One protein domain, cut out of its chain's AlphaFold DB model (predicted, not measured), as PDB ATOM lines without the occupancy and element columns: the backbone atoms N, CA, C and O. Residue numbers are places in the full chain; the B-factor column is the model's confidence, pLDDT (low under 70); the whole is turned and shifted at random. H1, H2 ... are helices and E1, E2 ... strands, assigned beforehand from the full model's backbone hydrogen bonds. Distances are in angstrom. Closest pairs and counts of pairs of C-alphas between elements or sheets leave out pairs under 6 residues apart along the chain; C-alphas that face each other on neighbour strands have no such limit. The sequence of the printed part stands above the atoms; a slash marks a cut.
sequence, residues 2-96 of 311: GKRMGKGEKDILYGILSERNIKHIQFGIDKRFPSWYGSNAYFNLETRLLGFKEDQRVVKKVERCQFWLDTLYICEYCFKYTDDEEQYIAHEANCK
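Overview. This is residues 2 to 96 of the 311 residues of the protein "MYST-type HAT domain-containing protein" of Zygotorulaspora mrakii (UniProt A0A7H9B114). The domain has little regular structure: a small three-stranded sheet with H2 at one end of the long axis, H1 toward the other, and a long loop, residues 34 to 68. Residues 2 to 7 stick out. The printed part has 95 residues, 31 in named elements, ordered H1, E1, E2, E3, H2; the class is mixed, and so is the sheet, E2 E1 E3. It is only just loose, close to compact (radius of gyration of the C-alphas 15.1 A), spanning 49 by 29 by 25 A.

Arrangement. H1, residues 7 to 13, is not on the sheet. E1, residues 22 to 27, and E2, residues 31 to 33, form an antiparallel hairpin; N 25 and O 33 are 2.8 A apart. E3, residues 69 to 74, is parallel to E1 at 21 degrees; N 24 and O 70 are 2.8 A apart. H2, residues 85 to 93, only grazes the sheet; its closest C-alphas to E3 are those of Tyr 88 and Tyr 73, 6.5 A. In H1 and H2 every O i to N i+4 pair is within hydrogen-bond range.

Along the chain. H1 begins at C-alpha 7 (14.063, 66.243, -35.523). E1 and E3 each measure 13.2 A. H2, 12.4 A, ends at C-alpha 93 (48.904, 41.034, -36.929).

Size, cuts and confidence. The C-alphas farthest apart, Gly 2 and Ala 93, are 50.1 A apart. The printed part has no cut. The E2 to E3 link is long. pLDDT is under 70 at residues 2 to 15 and 53 to 65.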
ATOM      1  N   GLY A   2      16.240  80.278 -43.519       40.00
ATOM      2  CA  GLY A   2      16.723  78.928 -43.200       40.00
ATOM      3  C   GLY A   2      15.571  78.020 -42.778       40.00
ATOM      4  O   GLY A   2      14.960  78.263 -41.739       40.00
ATOM      5  N   LYS A   3      15.262  76.984 -43.570       42.72
ATOM      6  CA  LYS A   3      14.344  75.918 -43.143       42.72
ATOM      7  C   LYS A   3      14.917  75.263 -41.882       42.72
ATOM      8  O   LYS A   3      16.029  74.743 -41.900       42.72
ATOM      9  N   ARG A   4      14.166  75.297 -40.775       44.28
ATOM     10  CA  ARG A   4      14.479  74.503 -39.579       44.28
ATOM     11  C   ARG A   4      14.296  73.028 -39.943       44.28
ATOM     12  O   ARG A   4      13.168  72.610 -40.178       44.28
ATOM     13  N   MET A   5      15.391  72.270 -40.002       46.31
ATOM     14  CA  MET A   5      15.346  70.814 -40.177       46.31
ATOM     15  C   MET A   5      14.527  70.161 -39.062       46.31
ATOM     16  O   MET A   5      14.696  70.506 -37.883       46.31
ATOM     17  N   GLY A   6      13.674  69.209 -39.440       51.62
ATOM     18  CA  GLY A   6      12.898  68.405 -38.500       51.62
ATOM     19  C   GLY A   6      13.797  67.506 -37.646       51.62
ATOM     20  O   GLY A   6      14.912  67.168 -38.040       51.62
ATOM     21  N   LYS A   7      13.315  67.101 -36.463       53.53
ATOM     22  CA  LYS A   7      14.063  66.243 -35.523       53.53
ATOM     23  C   LYS A   7      14.580  64.957 -36.196       53.53
ATOM     24  O   LYS A   7      15.762  64.667 -36.097       53.53
ATOM     25  N   GLY A   8      13.739  64.290 -36.993       55.91
ATOM     26  CA  GLY A   8      14.119  63.074 -37.725       55.91
ATOM     27  C   GLY A   8      15.197  63.276 -38.801       55.91
ATOM     28  O   GLY A   8      16.043  62.408 -38.978       55.91
ATOM     29  N   GLU A   9      15.237  64.428 -39.479       53.25
ATOM     30  CA  GLU A   9      16.291  64.737 -40.464       53.25
ATOM     31  C   GLU A   9      17.637  65.029 -39.784       53.25
ATOM     32  O   GLU A   9      18.693  64.676 -40.307       53.25
ATOM     33  N   LYS A  10      17.611  65.649 -38.594       53.47
ATOM     34  CA  LYS A  10      18.816  65.865 -37.777       53.47
ATOM     35  C   LYS A  10      19.365  64.554 -37.217       53.47
ATOM     36  O   LYS A  10      20.576  64.363 -37.234       53.47
ATOM     37  N   ASP A  11      18.496  63.657 -36.762       58.16
ATOM     38  CA  ASP A  11      18.908  62.368 -36.195       58.16
ATOM     39  C   ASP A  11      19.630  61.504 -37.243       58.16
ATOM     40  O   ASP A  11      20.675  60.919 -36.953       58.16
ATOM     41  N   ILE A  12      19.154  61.516 -38.496       59.66
ATOM     42  CA  ILE A  12      19.822  60.847 -39.622       59.66
ATOM     43  C   ILE A  12      21.172  61.510 -39.939       59.66
ATOM     44  O   ILE A  12      22.156  60.792 -40.120       59.66
ATOM     45  N   LEU A  13      21.243  62.851 -39.952       58.28
ATOM     46  CA  LEU A  13      22.475  63.612 -40.225       58.28
ATOM     47  C   LEU A  13      23.588  63.331 -39.197       58.28
ATOM     48  O   LEU A  13      24.761  63.232 -39.556       58.28
ATOM     49  N   TYR A  14      23.236  63.182 -37.919       65.31
ATOM     50  CA  TYR A  14      24.191  62.870 -36.843       65.31
ATOM     51  C   TYR A  14      24.368  61.371 -36.592       65.31
ATOM     52  O   TYR A  14      25.034  60.950 -35.643       65.31
ATOM     53  N   GLY A  15      23.772  60.560 -37.459       69.44
ATOM     54  CA  GLY A  15      23.865  59.119 -37.444       69.44
ATOM     55  C   GLY A  15      23.394  58.452 -36.167       69.44
ATOM     56  O   GLY A  15      24.030  57.512 -35.679       69.44
ATOM     57  N   ILE A  16      22.288  58.953 -35.625       80.56
ATOM     58  CA  ILE A  16      21.591  58.425 -34.459       80.56
ATOM     59  C   ILE A  16      20.455  57.526 -34.949       80.56
ATOM     60  O   ILE A  16      19.660  57.911 -35.803       80.56
ATOM     61  N   LEU A  17      20.375  56.319 -34.392       82.62
ATOM     62  CA  LEU A  17      19.240  55.416 -34.573       82.62
ATOM     63  C   LEU A  17      18.555  55.201 -33.224       82.62
ATOM     64  O   LEU A  17      19.224  55.166 -32.190       82.62
ATOM     65  N   SER A  18      17.231  55.035 -33.242       81.62
ATOM     66  CA  SER A  18      16.429  54.773 -32.037       81.62
ATOM     67  C   SER A  18      16.764  53.432 -31.386       81.62
ATOM     68  O   SER A  18      16.641  53.282 -30.175       81.62
ATOM     69  N   GLU A  19      17.208  52.465 -32.189       85.69
ATOM     70  CA  GLU A  19      17.565  51.123 -31.751       85.69
ATOM     71  C   GLU A  19      18.977  50.760 -32.194       85.69
ATOM     72  O   GLU A  19      19.502  51.255 -33.196       85.69
ATOM     73  N   ARG A  20      19.602  49.856 -31.440       91.12
ATOM     74  CA  ARG A  20      20.917  49.322 -31.778       91.12
ATOM     75  C   ARG A  20      20.850  48.491 -33.056       91.12
ATOM     76  O   ARG A  20      20.122  47.513 -33.126       91.12
ATOM     77  N   ASN A  21      21.703  48.826 -34.016       92.44
ATOM     78  CA  ASN A  21      21.818  48.140 -35.303       92.44
ATOM     79  C   ASN A  21      23.036  47.202 -35.407       92.44
ATOM     80  O   ASN A  21      23.100  46.409 -36.343       92.44
ATOM     81  N   ILE A  22      23.971  47.256 -34.450       94.81
ATOM     82  CA  ILE A  22      25.111  46.332 -34.325       94.81
ATOM     83  C   ILE A  22      24.909  45.468 -33.078       94.81
ATOM     84  O   ILE A  22      24.745  45.989 -31.965       94.81
ATOM     85  N   LYS A  23      24.931  44.143 -33.240       93.69
ATOM     86  CA  LYS A  23      24.705  43.215 -32.122       93.69
ATOM     87  C   LYS A  23      25.938  43.089 -31.225       93.69
ATOM     88  O   LYS A  23      25.815  43.240 -30.005       93.69
ATOM     89  N   HIS A  24      27.114  42.896 -31.814       95.56
ATOM     90  CA  HIS A  24      28.384  42.757 -31.105       95.56
ATOM     91  C   HIS A  24      29.497  43.599 -31.727       95.56
ATOM     92  O   HIS A  24      29.578  43.779 -32.939       95.56
ATOM     93  N   ILE A  25      30.387  44.079 -30.869       97.50
ATOM     94  CA  ILE A  25      31.670  44.665 -31.234       97.50
ATOM     95  C   ILE A  25      32.745  43.696 -30.756       97.50
ATOM     96  O   ILE A  25      32.770  43.350 -29.573       97.50
ATOM     97  N   GLN A  26      33.612  43.269 -31.669       97.94
ATOM     98  CA  GLN A  26      34.839  42.539 -31.371       97.94
ATOM     99  C   GLN A  26      35.989  43.553 -31.355       97.94
ATOM    100  O   GLN A  26      36.387  44.059 -32.400       97.94
ATOM    101  N   PHE A  27      36.484  43.903 -30.168       97.31
ATOM    102  CA  PHE A  27      37.516  44.918 -29.953       97.31
ATOM    103  C   PHE A  27      38.827  44.261 -29.515       97.31
ATOM    104  O   PHE A  27      38.958  43.806 -28.380       97.31
ATOM    105  N   GLY A  28      39.819  44.196 -30.401       94.50
ATOM    106  CA  GLY A  28      40.968  43.312 -30.163       94.50
ATOM    107  C   GLY A  28      40.597  41.839 -30.385       94.50
ATOM    108  O   GLY A  28      39.561  41.529 -30.980       94.50
ATOM    109  N   ILE A  29      41.464  40.919 -29.974       90.75
ATOM    110  CA  ILE A  29      41.243  39.471 -30.162       90.75
ATOM    111  C   ILE A  29      40.329  38.909 -29.057       90.75
ATOM    112  O   ILE A  29      39.583  37.962 -29.272       90.75
ATOM    113  N   ASP A  30      40.329  39.531 -27.882       92.50
ATOM    114  CA  ASP A  30      39.835  38.958 -26.629       92.50
ATOM    115  C   ASP A  30      38.605  39.667 -26.030       92.50
ATOM    116  O   ASP A  30      38.032  39.170 -25.062       92.50
ATOM    117  N   LYS A  31      38.169  40.818 -26.567       95.62
ATOM    118  CA  LYS A  31      37.085  41.617 -25.961       95.62
ATOM    119  C   LYS A  31      35.885  41.684 -26.893       95.62
ATOM    120  O   LYS A  31      35.947  42.297 -27.954       95.62
ATOM    121  N   ARG A  32      34.756  41.129 -26.451       96.44
ATOM    122  CA  ARG A  32      33.481  41.183 -27.173       96.44
ATOM    123  C   ARG A  32      32.394  41.790 -26.298       96.44
ATOM    124  O   ARG A  32      32.155  41.317 -25.191       96.44
ATOM    125  N   PHE A  33      31.737  42.843 -26.774       96.62
ATOM    126  CA  PHE A  33      30.687  43.538 -26.021       96.62
ATOM    127  C   PHE A  33      29.666  44.215 -26.946       96.62
ATOM    128  O   PHE A  33      29.957  44.464 -28.114       96.62
ATOM    129  N   PRO A  34      28.441  44.487 -26.466       95.56
ATOM    130  CA  PRO A  34      27.446  45.218 -27.245       95.56
ATOM    131  C   PRO A  34      27.792  46.709 -27.393       95.56
ATOM    132  O   PRO A  34      28.427  47.297 -26.516       95.56
ATOM    133  N   SER A  35      27.290  47.351 -28.456       94.06
ATOM    134  CA  SER A  35      27.172  48.817 -28.482       94.06
ATOM    135  C   SER A  35      26.148  49.294 -27.445       94.06
ATOM    136  O   SER A  35      25.302  48.521 -26.993       94.06
ATOM    137  N   TRP A  36      26.199  50.567 -27.059       92.31
ATOM    138  CA  TRP A  36      25.155  51.159 -26.211       92.31
ATOM    139  C   TRP A  36      24.070  51.817 -27.052       92.31
ATOM    140  O   TRP A  36      22.888  51.694 -26.744       92.31
ATOM    141  N   TYR A  37      24.477  52.448 -28.152       91.56
ATOM    142  CA  TYR A  37      23.593  53.186 -29.039       91.56
ATOM    143  C   TYR A  37      23.599  52.596 -30.449       91.56
ATOM    144  O   TYR A  37      24.542  51.911 -30.865       91.56
ATOM    145  N   GLY A  38      22.519  52.853 -31.184       89.50
ATOM    146  CA  GLY A  38      22.466  52.629 -32.619       89.50
ATOM    147  C   GLY A  38      23.180  53.741 -33.372       89.50
ATOM    148  O   GLY A  38      23.086  54.918 -33.006       89.50
ATOM    149  N   SER A  39      23.900  53.371 -34.427       88.88
ATOM    150  CA  SER A  39      24.542  54.352 -35.291       88.88
ATOM    151  C   SER A  39      24.570  53.919 -36.744       88.88
ATOM    152  O   SER A  39      25.062  52.842 -37.076       88.88
ATOM    153  N   ASN A  40      24.093  54.797 -37.625       87.06
ATOM    154  CA  ASN A  40      24.198  54.601 -39.067       87.06
ATOM    155  C   ASN A  40      25.557  55.066 -39.635       87.06
ATOM    156  O   ASN A  40      25.808  54.845 -40.809       87.06
ATOM    157  N   ALA A  41      26.436  55.670 -38.821       87.44
ATOM    158  CA  ALA A  41      27.648  56.354 -39.293       87.44
ATOM    159  C   ALA A  41      28.664  55.423 -39.984       87.44
ATOM    160  O   ALA A  41      29.567  55.882 -40.675       87.44
ATOM    161  N   TYR A  42      28.512  54.113 -39.785       86.69
ATOM    162  CA  TYR A  42      29.312  53.065 -40.415       86.69
ATOM    163  C   TYR A  42      28.728  52.551 -41.734       86.69
ATOM    164  O   TYR A  42      29.420  51.837 -42.459       86.69
ATOM    165  N   PHE A  43      27.462  52.849 -42.023       88.25
ATOM    166  CA  PHE A  43      26.657  52.119 -42.993       88.25
ATOM    167  C   PHE A  43      26.175  53.019 -44.122       88.25
ATOM    168  O   PHE A  43      25.772  54.160 -43.905       88.25
ATOM    169  N   ASN A  44      26.128  52.462 -45.326       85.00
ATOM    170  CA  ASN A  44      25.319  53.026 -46.394       85.00
ATOM    171  C   ASN A  44      23.831  52.801 -46.044       85.00
ATOM    172  O   ASN A  44      23.429  51.693 -45.688       85.00
ATOM    173  N   LEU A  45      23.015  53.858 -46.099       80.00
ATOM    174  CA  LEU A  45      21.625  53.818 -45.622       80.00
ATOM    175  C   LEU A  45      20.700  52.953 -46.484       80.00
ATOM    176  O   LEU A  45      19.712  52.425 -45.972       80.00
ATOM    177  N   GLU A  46      21.017  52.799 -47.768       81.25
ATOM    178  CA  GLU A  46      20.209  52.026 -48.709       81.25
ATOM    179  C   GLU A  46      20.506  50.536 -48.574       81.25
ATOM    180  O   GLU A  46      19.600  49.719 -48.410       81.25
ATOM    181  N   THR A  47      21.791  50.179 -48.594       81.56
ATOM    182  CA  THR A  47      22.224  48.775 -48.574       81.56
ATOM    183  C   THR A  47      22.330  48.202 -47.164       81.56
ATOM    184  O   THR A  47      22.305  46.984 -47.001       81.56
ATOM    185  N   ARG A  48      22.454  49.062 -46.141       83.62
ATOM    186  CA  ARG A  48      22.779  48.708 -44.745       83.62
ATOM    187  C   ARG A  48      24.097  47.942 -44.596       83.62
ATOM    188  O   ARG A  48      24.341  47.341 -43.552       83.62
ATOM    189  N   LEU A  49      24.949  47.983 -45.618       85.19
ATOM    190  CA  LEU A  49      26.303  47.441 -45.594       85.19
ATOM    191  C   LEU A  49      27.283  48.505 -45.100       85.19
ATOM    192  O   LEU A  49      26.988  49.702 -45.149       85.19
ATOM    193  N   LEU A  50      28.456  48.077 -44.626       86.31
ATOM    194  CA  LEU A  50      29.513  49.010 -44.243       86.31
ATOM    195  C   LEU A  50      29.910  49.888 -45.438       86.31
ATOM    196  O   LEU A  50      30.186  49.384 -46.525       86.31
ATOM    197  N   GLY A  51      29.958  51.205 -45.223       77.19
ATOM    198  CA  GLY A  51      30.047  52.206 -46.291       77.19
ATOM    199  C   GLY A  51      31.336  52.182 -47.124       77.19
ATOM    200  O   GLY A  51      31.389  52.826 -48.159       77.19
ATOM    201  N   PHE A  52      32.368  51.433 -46.722       73.75
ATOM    202  CA  PHE A  52      33.604  51.296 -47.506       73.75
ATOM    203  C   PHE A  52      33.545  50.183 -48.570       73.75
ATOM    204  O   PHE A  52      34.522  49.977 -49.285       73.75
ATOM    205  N   LYS A  53      32.431  49.441 -48.667       67.56
ATOM    206  CA  LYS A  53      32.270  48.284 -49.567       67.56
ATOM    207  C   LYS A  53      31.645  48.609 -50.933       67.56
ATOM    208  O   LYS A  53      31.172  47.693 -51.600       67.56
ATOM    209  N   GLU A  54      31.633  49.870 -51.368       53.69
ATOM    210  CA  GLU A  54      30.887  50.303 -52.569       53.69
ATOM    211  C   GLU A  54      31.305  49.626 -53.894       53.69
ATOM    212  O   GLU A  54      30.543  49.694 -54.852       53.69
ATOM    213  N   ASP A  55      32.418  48.883 -53.946       52.34
ATOM    214  CA  ASP A  55      32.930  48.302 -55.197       52.34
ATOM    215  C   ASP A  55      32.662  46.804 -55.449       52.34
ATOM    216  O   ASP A  55      33.089  46.282 -56.480       52.34
ATOM    217  N   GLN A  56      31.965  46.052 -54.580       49.25
ATOM    218  CA  GLN A  56      31.785  44.605 -54.822       49.25
ATOM    219  C   GLN A  56      30.399  44.042 -54.457       49.25
ATOM    220  O   GLN A  56      30.119  43.707 -53.315       49.25
ATOM    221  N   ARG A  57      29.600  43.835 -55.518       48.03
ATOM    222  CA  ARG A  57      28.623  42.748 -55.778       48.03
ATOM    223  C   ARG A  57      27.475  42.457 -54.782       48.03
ATOM    224  O   ARG A  57      27.666  42.098 -53.632       48.03
ATOM    225  N   VAL A  58      26.282  42.392 -55.395       45.97
ATOM    226  CA  VAL A  58      25.058  41.626 -55.064       45.97
ATOM    227  C   VAL A  58      24.501  41.799 -53.648       45.97
ATOM    228  O   VAL A  58      24.893  41.133 -52.695       45.97
ATOM    229  N   VAL A  59      23.448  42.617 -53.572       47.38
ATOM    230  CA  VAL A  59      22.527  42.724 -52.436       47.38
ATOM    231  C   VAL A  59      21.894  41.353 -52.166       47.38
ATOM    232  O   VAL A  59      20.902  40.973 -52.789       47.38
ATOM    233  N   LYS A  60      22.455  40.581 -51.228       46.81
ATOM    234  CA  LYS A  60      21.717  39.472 -50.616       46.81
ATOM    235  C   LYS A  60      20.592  40.083 -49.788       46.81
ATOM    236  O   LYS A  60      20.834  40.869 -48.879       46.81
ATOM    237  N   LYS A  61      19.353  39.739 -50.138       44.00
ATOM    238  CA  LYS A  61      18.136  40.151 -49.437       44.00
ATOM    239  C   LYS A  61      18.222  39.632 -47.995       44.00
ATOM    240  O   LYS A  61      18.055  38.440 -47.766       44.00
ATOM    241  N   VAL A  62      18.566  40.505 -47.049       50.88
ATOM    242  CA  VAL A  62      18.689  40.136 -45.633       50.88
ATOM    243  C   VAL A  62      17.281  39.855 -45.103       50.88
ATOM    244  O   VAL A  62      16.420  40.738 -45.105       50.88
ATOM    245  N   GLU A  63      17.034  38.602 -44.712       52.09
ATOM    246  CA  GLU A  63      15.858  38.190 -43.935       52.09
ATOM    247  C   GLU A  63      15.733  39.043 -42.666       52.09
ATOM    248  O   GLU A  63      16.707  39.651 -42.237       52.09
ATOM    249  N   ARG A  64      14.536  39.105 -42.064       50.59
ATOM    250  CA  ARG A  64      14.194  39.925 -40.883       50.59
ATOM    251  C   ARG A  64      15.134  39.685 -39.681       50.59
ATOM    252  O   ARG A  64      14.761  39.034 -38.712       50.59
ATOM    253  N   CYS A  65      16.335  40.246 -39.719       59.78
ATOM    254  CA  CYS A  65      17.267  40.310 -38.608       59.78
ATOM    255  C   CYS A  65      17.065  41.634 -37.876       59.78
ATOM    256  O   CYS A  65      17.012  42.700 -38.487       59.78
ATOM    257  N   GLN A  66      16.970  41.555 -36.549       78.75
ATOM    258  CA  GLN A  66      16.872  42.714 -35.656       78.75
ATOM    259  C   GLN A  66      18.075  43.668 -35.798       78.75
ATOM    260  O   GLN A  66      17.951  44.864 -35.556       78.75
ATOM    261  N   PHE A  67      19.232  43.154 -36.225       86.94
ATOM    262  CA  PHE A  67      20.474  43.908 -36.395       86.94
ATOM    263  C   PHE A  67      20.880  43.977 -37.869       86.94
ATOM    264  O   PHE A  67      20.663  43.029 -38.620       86.94
ATOM    265  N   TRP A  68      21.499  45.089 -38.271       90.88
ATOM    266  CA  TRP A  68      22.073  45.256 -39.614       90.88
ATOM    267  C   TRP A  68      23.403  44.511 -39.743       90.88
ATOM    268  O   TRP A  68      23.747  44.049 -40.824       90.88
ATOM    269  N   LEU A  69      24.127  44.375 -38.627       92.00
ATOM    270  CA  LEU A  69      25.397  43.666 -38.547       92.00
ATOM    271  C   LEU A  69      25.479  42.862 -37.243       92.00
ATOM    272  O   LEU A  69      25.266  43.407 -36.155       92.00
ATOM    273  N   ASP A  70      25.803  41.569 -37.344       93.12
ATOM    274  CA  ASP A  70      25.994  40.719 -36.161       93.12
ATOM    275  C   ASP A  70      27.270  41.112 -35.402       93.12
ATOM    276  O   ASP A  70      27.214  41.376 -34.203       93.12
ATOM    277  N   THR A  71      28.407  41.222 -36.091       95.69
ATOM    278  CA  THR A  71      29.686  41.546 -35.451       95.69
ATOM    279  C   THR A  71      30.461  42.593 -36.244       95.69
ATOM    280  O   THR A  71      30.720  42.422 -37.430       95.69
ATOM    281  N   LEU A  72      30.836  43.684 -35.570       97.38
ATOM    282  CA  LEU A  72      31.782  44.678 -36.071       97.38
ATOM    283  C   LEU A  72      33.151  44.426 -35.430       97.38
ATOM    284  O   LEU A  72      33.298  44.567 -34.214       97.38
ATOM    285  N   TYR A  73      34.144  44.075 -36.238       98.00
ATOM    286  CA  TYR A  73      35.527  43.911 -35.805       98.00
ATOM    287  C   TYR A  73      36.224  45.265 -35.784       98.00
ATOM    288  O   TYR A  73      36.143  46.013 -36.754       98.00
ATOM    289  N   ILE A  74      36.897  45.592 -34.683       98.19
ATOM    290  CA  ILE A  74      37.569  46.873 -34.462       98.19
ATOM    291  C   ILE A  74      38.950  46.619 -33.859       98.19
ATOM    292  O   ILE A  74      39.089  46.012 -32.797       98.19
ATOM    293  N   CYS A  75      39.988  47.136 -34.515       98.12
ATOM    294  CA  CYS A  75      41.357  47.060 -34.016       98.12
ATOM    295  C   CYS A  75      41.506  47.840 -32.707       98.12
ATOM    296  O   CYS A  75      41.277  49.049 -32.682       98.12
ATOM    297  N   GLU A  76      41.979  47.181 -31.646       97.31
ATOM    298  CA  GLU A  76      42.148  47.832 -30.341       97.31
ATOM    299  C   GLU A  76      43.244  48.905 -30.310       97.31
ATOM    300  O   GLU A  76      43.227  49.752 -29.428       97.31
ATOM    301  N   TYR A  77      44.157  48.917 -31.287       98.06
ATOM    302  CA  TYR A  77      45.248  49.895 -31.368       98.06
ATOM    303  C   TYR A  77      44.914  51.112 -32.227       98.06
ATOM    304  O   TYR A  77      45.438  52.191 -31.974       98.06
ATOM    305  N   CYS A  78      44.106  50.950 -33.282       97.81
ATOM    306  CA  CYS A  78      43.900  52.001 -34.286       97.81
ATOM    307  C   CYS A  78      42.445  52.297 -34.646       97.81
ATOM    308  O   CYS A  78      42.195  53.192 -35.451       97.81
ATOM    309  N   PHE A  79      41.499  51.553 -34.069       98.12
ATOM    310  CA  PHE A  79      40.057  51.670 -34.292       98.12
ATOM    311  C   PHE A  79      39.584  51.402 -35.727       98.12
ATOM    312  O   PHE A  79      38.392  51.542 -36.003       98.12
ATOM    313  N   LYS A  80      40.472  50.997 -36.649       96.88
ATOM    314  CA  LYS A  80      40.059  50.536 -37.979       96.88
ATOM    315  C   LYS A  80      39.112  49.352 -37.823       96.88
ATOM    316  O   LYS A  80      39.330  48.498 -36.962       96.88
ATOM    317  N   TYR A  81      38.078  49.331 -38.652       96.50
ATOM    318  CA  TYR A  81      36.964  48.412 -38.520       96.50
ATOM    319  C   TYR A  81      36.687  47.639 -39.809       96.50
ATOM    320  O   TYR A  81      37.032  48.093 -40.900       96.50
ATOM    321  N   THR A  82      36.064  46.475 -39.662       95.88
ATOM    322  CA  THR A  82      35.575  45.621 -40.751       95.88
ATOM    323  C   THR A  82      34.482  44.685 -40.218       95.88
ATOM    324  O   THR A  82      34.344  44.502 -39.012       95.88
ATOM    325  N   ASP A  83      33.675  44.113 -41.098       95.00
ATOM    326  CA  ASP A  83      32.734  43.014 -40.831       95.00
ATOM    327  C   ASP A  83      33.299  41.645 -41.267       95.00
ATOM    328  O   ASP A  83      32.618  40.632 -41.140       95.00
ATOM    329  N   ASP A  84      34.538  41.612 -41.769       94.88
ATOM    330  CA  ASP A  84      35.254  40.416 -42.222       94.88
ATOM    331  C   ASP A  84      36.341  40.015 -41.209       94.88
ATOM    332  O   ASP A  84      37.269  40.781 -40.926       94.88
ATOM    333  N   GLU A  85      36.218  38.810 -40.652       95.56
ATOM    334  CA  GLU A  85      37.113  38.288 -39.617       95.56
ATOM    335  C   GLU A  85      38.535  38.016 -40.131       95.56
ATOM    336  O   GLU A  85      39.508  38.328 -39.443       95.56
ATOM    337  N   GLU A  86      38.689  37.500 -41.351       95.31
ATOM    338  CA  GLU A  86      40.001  37.180 -41.922       95.31
ATOM    339  C   GLU A  86      40.795  38.462 -42.195       95.31
ATOM    340  O   GLU A  86      41.969  38.580 -41.824       95.31
ATOM    341  N   GLN A  87      40.127  39.475 -42.762       95.31
ATOM    342  CA  GLN A  87      40.718  40.803 -42.951       95.31
ATOM    343  C   GLN A  87      41.111  41.440 -41.619       95.31
ATOM    344  O   GLN A  87      42.136  42.125 -41.527       95.31
ATOM    345  N   TYR A  88      40.298  41.232 -40.584       96.69
ATOM    346  CA  TYR A  88      40.589  41.725 -39.251       96.69
ATOM    347  C   TYR A  88      41.833  41.064 -38.648       96.69
ATOM    348  O   TYR A  88      42.728  41.779 -38.191       96.69
ATOM    349  N   ILE A  89      41.928  39.731 -38.691       95.88
ATOM    350  CA  ILE A  89      43.084  38.971 -38.189       95.88
ATOM    351  C   ILE A  89      44.364  39.416 -38.910       95.88
ATOM    352  O   ILE A  89      45.368  39.725 -38.262       95.88
ATOM    353  N   ALA A  90      44.314  39.540 -40.239       96.25
ATOM    354  CA  ALA A  90      45.442  40.023 -41.032       96.25
ATOM    355  C   ALA A  90      45.852  41.460 -40.655       96.25
ATOM    356  O   ALA A  90      47.044  41.780 -40.598       96.25
ATOM    357  N   HIS A  91      44.881  42.336 -40.376       96.62
ATOM    358  CA  HIS A  91      45.146  43.702 -39.935       96.62
ATOM    359  C   HIS A  91      45.744  43.764 -38.524       96.62
ATOM    360  O   HIS A  91      46.695  44.518 -38.319       96.62
ATOM    361  N   GLU A  92      45.210  43.010 -37.558       95.06
ATOM    362  CA  GLU A  92      45.698  42.994 -36.172       95.06
ATOM    363  C   GLU A  92      47.174  42.593 -36.120       95.06
ATOM    364  O   GLU A  92      47.977  43.301 -35.503       95.06
ATOM    365  N   ALA A  93      47.539  41.539 -36.860       94.94
ATOM    366  CA  ALA A  93      48.904  41.034 -36.929       94.94
ATOM    367  C   ALA A  93      49.903  42.088 -37.439       94.94
ATOM    368  O   ALA A  93      51.046  42.129 -36.987       94.94
ATOM    369  N   ASN A  94      49.462  42.973 -38.340       96.19
ATOM    370  CA  ASN A  94      50.310  43.943 -39.037       96.19
ATOM    371  C   ASN A  94      50.031  45.405 -38.644       96.19
ATOM    372  O   ASN A  94      50.484  46.342 -39.312       96.19
ATOM    373  N   CYS A  95      49.253  45.649 -37.587       97.25
ATOM    374  CA  CYS A  95      48.853  47.003 -37.232       97.25
ATOM    375  C   CYS A  95      50.061  47.825 -36.764       97.25
ATOM    376  O   CYS A  95      50.621  47.590 -35.695       97.25
ATOM    377  N   LYS A  96      50.412  48.877 -37.516       95.94
ATOM    378  CA  LYS A  96      51.540  49.773 -37.189       95.94
ATOM    379  C   LYS A  96      51.469  50.391 -35.787       95.94
ATOM    380  O   LYS A  96      52.500  50.706 -35.200       95.94
TER     381      LYS A  96